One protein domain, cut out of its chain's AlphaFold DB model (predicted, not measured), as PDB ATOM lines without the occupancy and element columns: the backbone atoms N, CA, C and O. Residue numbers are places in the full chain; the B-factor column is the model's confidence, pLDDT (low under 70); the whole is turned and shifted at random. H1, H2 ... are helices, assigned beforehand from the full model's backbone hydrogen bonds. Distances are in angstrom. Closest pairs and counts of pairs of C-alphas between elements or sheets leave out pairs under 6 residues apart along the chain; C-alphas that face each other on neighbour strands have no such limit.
ATOM      1  N   GLY A  74     208.165 238.030 200.689       91.06
ATOM      2  CA  GLY A  74     208.401 239.400 201.170       91.06
ATOM      3  C   GLY A  74     208.357 240.483 200.082       91.06
ATOM      4  O   GLY A  74     208.218 241.664 200.390       91.06
ATOM      5  N   ILE A  75     208.422 240.087 198.810       93.75
ATOM      6  CA  ILE A  75     208.273 240.975 197.647       93.75
ATOM      7  C   ILE A  75     207.107 240.526 196.760       93.75
ATOM      8  O   ILE A  75     207.161 240.601 195.540       93.75
ATOM      9  N   ASN A  76     206.038 240.013 197.377       95.56
ATOM     10  CA  ASN A  76     204.824 239.575 196.684       95.56
ATOM     11  C   ASN A  76     205.077 238.536 195.580       95.56
ATOM     12  O   ASN A  76     204.463 238.554 194.511       95.56
ATOM     13  N   PHE A  77     205.938 237.562 195.887       95.81
ATOM     14  CA  PHE A  77     206.215 236.405 195.041       95.81
ATOM     15  C   PHE A  77     206.751 236.792 193.655       95.81
ATOM     16  O   PHE A  77     206.407 236.165 192.656       95.81
ATOM     17  N   VAL A  78     207.566 237.842 193.557       96.81
ATOM     18  CA  VAL A  78     208.400 238.118 192.371       96.81
ATOM     19  C   VAL A  78     209.836 237.660 192.629       96.81
ATOM     20  O   VAL A  78     210.203 237.366 193.772       96.81
ATOM     21  N   THR A  79     210.642 237.556 191.572       97.25
ATOM     22  CA  THR A  79     212.071 237.261 191.732       97.25
ATOM     23  C   THR A  79     212.826 238.534 192.137       97.25
ATOM     24  O   THR A  79     212.428 239.635 191.735       97.25
ATOM     25  N   PRO A  80     213.937 238.434 192.889       96.06
ATOM     26  CA  PRO A  80     214.753 239.595 193.229       96.06
ATOM     27  C   PRO A  80     215.265 240.311 191.977       96.06
ATOM     28  O   PRO A  80     215.320 241.536 191.949       96.06
ATOM     29  N   ALA A  81     215.572 239.568 190.909       97.50
ATOM     30  CA  ALA A  81     215.987 240.150 189.642       97.50
ATOM     31  C   ALA A  81     214.886 240.930 188.919       97.50
ATOM     32  O   ALA A  81     215.195 241.961 188.327       97.50
ATOM     33  N   ASP A  82     213.639 240.448 188.928       96.50
ATOM     34  CA  ASP A  82     212.521 241.192 188.337       96.50
ATOM     35  C   ASP A  82     212.350 242.524 189.060       96.50
ATOM     36  O   ASP A  82     212.288 243.572 188.423       96.50
ATOM     37  N   ARG A  83     212.357 242.486 190.395       95.12
ATOM     38  CA  ARG A  83     212.249 243.686 191.223       95.12
ATOM     39  C   ARG A  83     213.416 244.643 191.016       95.12
ATOM     40  O   ARG A  83     213.202 245.836 190.856       95.12
ATOM     41  N   HIS A  84     214.643 244.131 190.964       94.94
ATOM     42  CA  HIS A  84     215.828 244.949 190.709       94.94
ATOM     43  C   HIS A  84     215.757 245.677 189.356       94.94
ATOM     44  O   HIS A  84     216.229 246.801 189.239       94.94
ATOM     45  N   ARG A  85     215.138 245.057 188.345       95.56
ATOM     46  CA  ARG A  85     214.934 245.647 187.012       95.56
ATOM     47  C   ARG A  85     213.642 246.470 186.890       95.56
ATOM     48  O   ARG A  85     213.362 246.959 185.803       95.56
ATOM     49  N   GLY A  86     212.835 246.576 187.950       94.00
ATOM     50  CA  GLY A  86     211.522 247.238 187.921       94.00
ATOM     51  C   GLY A  86     210.434 246.488 187.137       94.00
ATOM     52  O   GLY A  86     209.380 247.046 186.847       94.00
ATOM     53  N   ALA A  87     210.660 245.220 186.785       95.19
ATOM     54  CA  ALA A  87     209.688 244.385 186.074       95.19
ATOM     55  C   ALA A  87     208.606 243.793 187.002       95.19
ATOM     56  O   ALA A  87     207.676 243.131 186.536       95.19
ATOM     57  N   ASP A  88     208.716 243.999 188.316       95.81
ATOM     58  CA  ASP A  88     207.756 243.509 189.305       95.81
ATOM     59  C   ASP A  88     206.384 244.180 189.170       95.81
ATOM     60  O   ASP A  88     205.372 243.489 189.289       95.81
ATOM     61  N   ALA A  89     206.334 245.473 188.842       94.38
ATOM     62  CA  ALA A  89     205.087 246.218 188.669       94.38
ATOM     63  C   ALA A  89     204.135 245.552 187.660       94.38
ATOM     64  O   ALA A  89     202.985 245.259 187.998       94.38
ATOM     65  N   GLN A  90     204.627 245.235 186.455       95.75
ATOM     66  CA  GLN A  90     203.807 244.595 185.421       95.75
ATOM     67  C   GLN A  90     203.348 243.198 185.856       95.75
ATOM     68  O   GLN A  90     202.165 242.878 185.775       95.75
ATOM     69  N   ARG A  91     204.255 242.378 186.404       95.75
ATOM     70  CA  ARG A  91     203.915 241.017 186.862       95.75
ATOM     71  C   ARG A  91     202.853 241.017 187.961       95.75
ATOM     72  O   ARG A  91     202.027 240.106 188.028       95.75
ATOM     73  N   LEU A  92     202.894 242.003 188.852       97.31
ATOM     74  CA  LEU A  92     201.919 242.149 189.929       97.31
ATOM     75  C   LEU A  92     200.564 242.632 189.399       97.31
ATOM     76  O   LEU A  92     199.538 242.101 189.828       97.31
ATOM     77  N   ALA A  93     200.551 243.539 188.418       97.00
ATOM     78  CA  ALA A  93     199.332 243.942 187.720       97.00
ATOM     79  C   ALA A  93     198.662 242.753 187.004       97.00
ATOM     80  O   ALA A  93     197.462 242.526 187.178       97.00
ATOM     81  N   ASP A  94     199.439 241.927 186.298       96.81
ATOM     82  CA  ASP A  94     198.925 240.729 185.620       96.81
ATOM     83  C   ASP A  94     198.301 239.743 186.624       96.81
ATOM     84  O   ASP A  94     197.203 239.217 186.416       96.81
ATOM     85  N   ARG A  95     198.958 239.525 187.773       96.88
ATOM     86  CA  ARG A  95     198.418 238.679 188.854       96.88
ATOM     87  C   ARG A  95     197.139 239.239 189.451       96.88
ATOM     88  O   ARG A  95     196.218 238.467 189.726       96.88
ATOM     89  N   LYS A  96     197.066 240.556 189.641       97.81
ATOM     90  CA  LYS A  96     195.852 241.228 190.105       97.81
ATOM     91  C   LYS A  96     194.688 240.933 189.162       97.81
ATOM     92  O   LYS A  96     193.665 240.436 189.625       97.81
ATOM     93  N   ALA A  97     194.885 241.100 187.855       97.94
ATOM     94  CA  ALA A  97     193.859 240.819 186.851       97.94
ATOM     95  C   ALA A  97     193.387 239.350 186.873       97.94
ATOM     96  O   ALA A  97     192.187 239.075 186.783       97.94
ATOM     97  N   VAL A  98     194.308 238.393 187.052       97.75
ATOM     98  CA  VAL A  98     193.964 236.966 187.208       97.75
ATOM     99  C   VAL A  98     193.083 236.739 188.438       97.75
ATOM    100  O   VAL A  98     192.060 236.057 188.345       97.75
ATOM    101  N   TYR A  99     193.449 237.323 189.580       97.56
ATOM    102  CA  TYR A  99     192.701 237.187 190.830       97.56
ATOM    103  C   TYR A  99     191.313 237.836 190.738       97.56
ATOM    104  O   TYR A  99     190.324 237.226 191.145       97.56
ATOM    105  N   GLU A 100     191.211 239.031 190.157       97.62
ATOM    106  CA  GLU A 100     189.936 239.723 189.937       97.62
ATOM    107  C   GLU A 100     189.010 238.919 189.023       97.62
ATOM    108  O   GLU A 100     187.830 238.733 189.329       97.62
ATOM    109  N   ARG A 101     189.547 238.369 187.925       98.06
ATOM    110  CA  ARG A 101     188.790 237.485 187.033       98.06
ATOM    111  C   ARG A 101     188.310 236.233 187.767       98.06
ATOM    112  O   ARG A 101     187.145 235.866 187.627       98.06
ATOM    113  N   ALA A 102     189.172 235.593 188.556       97.81
ATOM    114  CA  ALA A 102     188.816 234.398 189.320       97.81
ATOM    115  C   ALA A 102     187.719 234.681 190.364       97.81
ATOM    116  O   ALA A 102     186.788 233.884 190.500       97.81
ATOM    117  N   LYS A 103     187.787 235.828 191.055       97.62
ATOM    118  CA  LYS A 103     186.752 236.281 191.997       97.62
ATOM    119  C   LYS A 103     185.429 236.568 191.293       97.62
ATOM    120  O   LYS A 103     184.396 236.108 191.765       97.62
ATOM    121  N   ARG A 104     185.455 237.238 190.135       97.25
ATOM    122  CA  ARG A 104     184.250 237.507 189.333       97.25
ATOM    123  C   ARG A 104     183.555 236.226 188.863       97.25
ATOM    124  O   ARG A 104     182.333 236.171 188.872       97.25
ATOM    125  N   LEU A 105     184.319 235.206 188.466       98.00
ATOM    126  CA  LEU A 105     183.761 233.931 187.999       98.00
ATOM    127  C   LEU A 105     183.168 233.082 189.130       98.00
ATOM    128  O   LEU A 105     182.196 232.370 188.906       98.00
ATOM    129  N   ASN A 106     183.750 233.124 190.332       96.88
ATOM    130  CA  ASN A 106     183.345 232.261 191.445       96.88
ATOM    131  C   ASN A 106     183.319 233.022 192.782       96.88
ATOM    132  O   ASN A 106     184.109 232.704 193.676       96.88
ATOM    133  N   PRO A 107     182.412 233.999 192.967       96.44
ATOM    134  CA  PRO A 107     182.430 234.876 194.138       96.44
ATOM    135  C   PRO A 107     182.254 234.119 195.461       96.44
ATOM    136  O   PRO A 107     182.898 234.465 196.442       96.44
ATOM    137  N   LYS A 108     181.485 233.018 195.478       97.12
ATOM    138  CA  LYS A 108     181.258 232.180 196.676       97.12
ATOM    139  C   LYS A 108     182.534 231.543 197.254       97.12
ATOM    140  O   LYS A 108     182.529 231.126 198.404       97.12
ATOM    141  N   ARG A 109     183.620 231.449 196.472       96.44
ATOM    142  CA  ARG A 109     184.925 230.928 196.930       96.44
ATOM    143  C   ARG A 109     185.710 231.952 197.761       96.44
ATOM    144  O   ARG A 109     186.725 231.600 198.357       96.44
ATOM    145  N   TRP A 110     185.287 233.214 197.761       96.19
ATOM    146  CA  TRP A 110     186.019 234.322 198.359       96.19
ATOM    147  C   TRP A 110     185.253 234.862 199.561       96.19
ATOM    148  O   TRP A 110     184.107 235.278 199.436       96.19
ATOM    149  N   SER A 111     185.907 234.890 200.722       94.38
ATOM    150  CA  SER A 111     185.365 235.506 201.939       94.38
ATOM    151  C   SER A 111     185.534 237.028 201.973       94.38
ATOM    152  O   SER A 111     184.890 237.697 202.773       94.38
ATOM    153  N   GLY A 112     186.390 237.588 201.112       94.12
ATOM    154  CA  GLY A 112     186.708 239.012 201.089       94.12
ATOM    155  C   GLY A 112     187.401 239.434 199.799       94.12
ATOM    156  O   GLY A 112     187.198 238.840 198.733       94.12
ATOM    157  N   ASP A 113     188.200 240.493 199.872       95.12
ATOM    158  CA  ASP A 113     188.955 240.993 198.727       95.12
ATOM    159  C   ASP A 113     190.106 240.099 198.296       95.12
ATOM    160  O   ASP A 113     190.567 239.210 199.014       95.12
ATOM    161  N   ILE A 114     190.524 240.308 197.048       95.94
ATOM    162  CA  ILE A 114     191.690 239.624 196.520       95.94
ATOM    163  C   ILE A 114     192.937 240.073 197.278       95.94
ATOM    164  O   ILE A 114     193.006 241.170 197.835       95.94
ATOM    165  N   ARG A 115     193.960 239.221 197.262       94.31
ATOM    166  CA  ARG A 115     195.263 239.579 197.809       94.31
ATOM    167  C   ARG A 115     195.779 240.876 197.174       94.31
ATOM    168  O   ARG A 115     195.712 241.043 195.958       94.31
ATOM    169  N   ARG A 116     196.353 241.755 198.001       94.81
ATOM    170  CA  ARG A 116     197.018 242.982 197.554       94.81
ATOM    171  C   ARG A 116     198.285 242.644 196.756       94.81
ATOM    172  O   ARG A 116     199.281 242.202 197.325       94.81
ATOM    173  N   TRP A 117     198.230 242.865 195.446       96.06
ATOM    174  CA  TRP A 117     199.339 242.682 194.505       96.06
ATOM    175  C   TRP A 117     199.942 244.037 194.118       96.06
ATOM    176  O   TRP A 117     199.797 244.498 192.991       96.06
ATOM    177  N   GLU A 118     200.588 244.690 195.081       93.62
ATOM    178  CA  GLU A 118     201.280 245.972 194.892       93.62
ATOM    179  C   GLU A 118     202.790 245.773 195.034       93.62
ATOM    180  O   GLU A 118     203.239 244.888 195.772       93.62
ATOM    181  N   ALA A 119     203.585 246.568 194.316       91.44
ATOM    182  CA  ALA A 119     205.033 246.537 194.473       91.44
ATOM    183  C   ALA A 119     205.395 246.951 195.905       91.44
ATOM    184  O   ALA A 119     204.877 247.940 196.425       91.44
ATOM    185  N   THR A 120     206.282 246.195 196.553       87.75
ATOM    186  CA  THR A 120     206.763 246.567 197.887       87.75
ATOM    187  C   THR A 120     207.463 247.927 197.793       87.75
ATOM    188  O   THR A 120     208.207 248.176 196.843       87.75
TER     189      THR A 120
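AT A GLANCE: This is residues 74 to 120 of the 140 residues of the protein "Integrase catalytic domain-containing protein" of Vibrio casei (UniProt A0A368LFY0). One long helix, H2, makes the longest axis, with the small helix H1 at its first end; beyond H2 residues 106 to 120, with no named element, fold back along it toward the printed part's beginning. Residues 104 to 109, at the turn, stick out. The printed part has 47 residues and two named helices, H1 then H2, with no named strand; the class is all helix, though under half of the residues are in named elements. It is loose, with a radius of gyration of the C-alphas of 12.2 A, a rod spanning 37 by 17 by 12 A.

IN THESE COORDINATES: Start at C-alpha 74, (208.401, 239.400, 201.170), and go on to H1, residues 80 to 84. Find C-alpha 88 at (207.756, 243.509, 189.305); from there H2, residues 88 to 105, runs 25.9 A to C-alpha 105 at (183.761, 233.931, 187.999).

HOW THE PARTS SIT: Look at Asp 82 and Asp 88: H1 and H2 are close but not clearly touching, and these closest C-alphas are 5.4 A apart. In H1 and H2 every O i to N i+4 pair is within hydrogen-bond range.

THE WHOLE: The C-alphas of Arg 85 and Lys 108, the two farthest apart, are 37.5 A apart, while those of Gly 74 and Thr 120 are 8.1 A apart. The printed part has no cut, the link from H1 to H2 is tight, and no printed residue is under 70 in pLDDT.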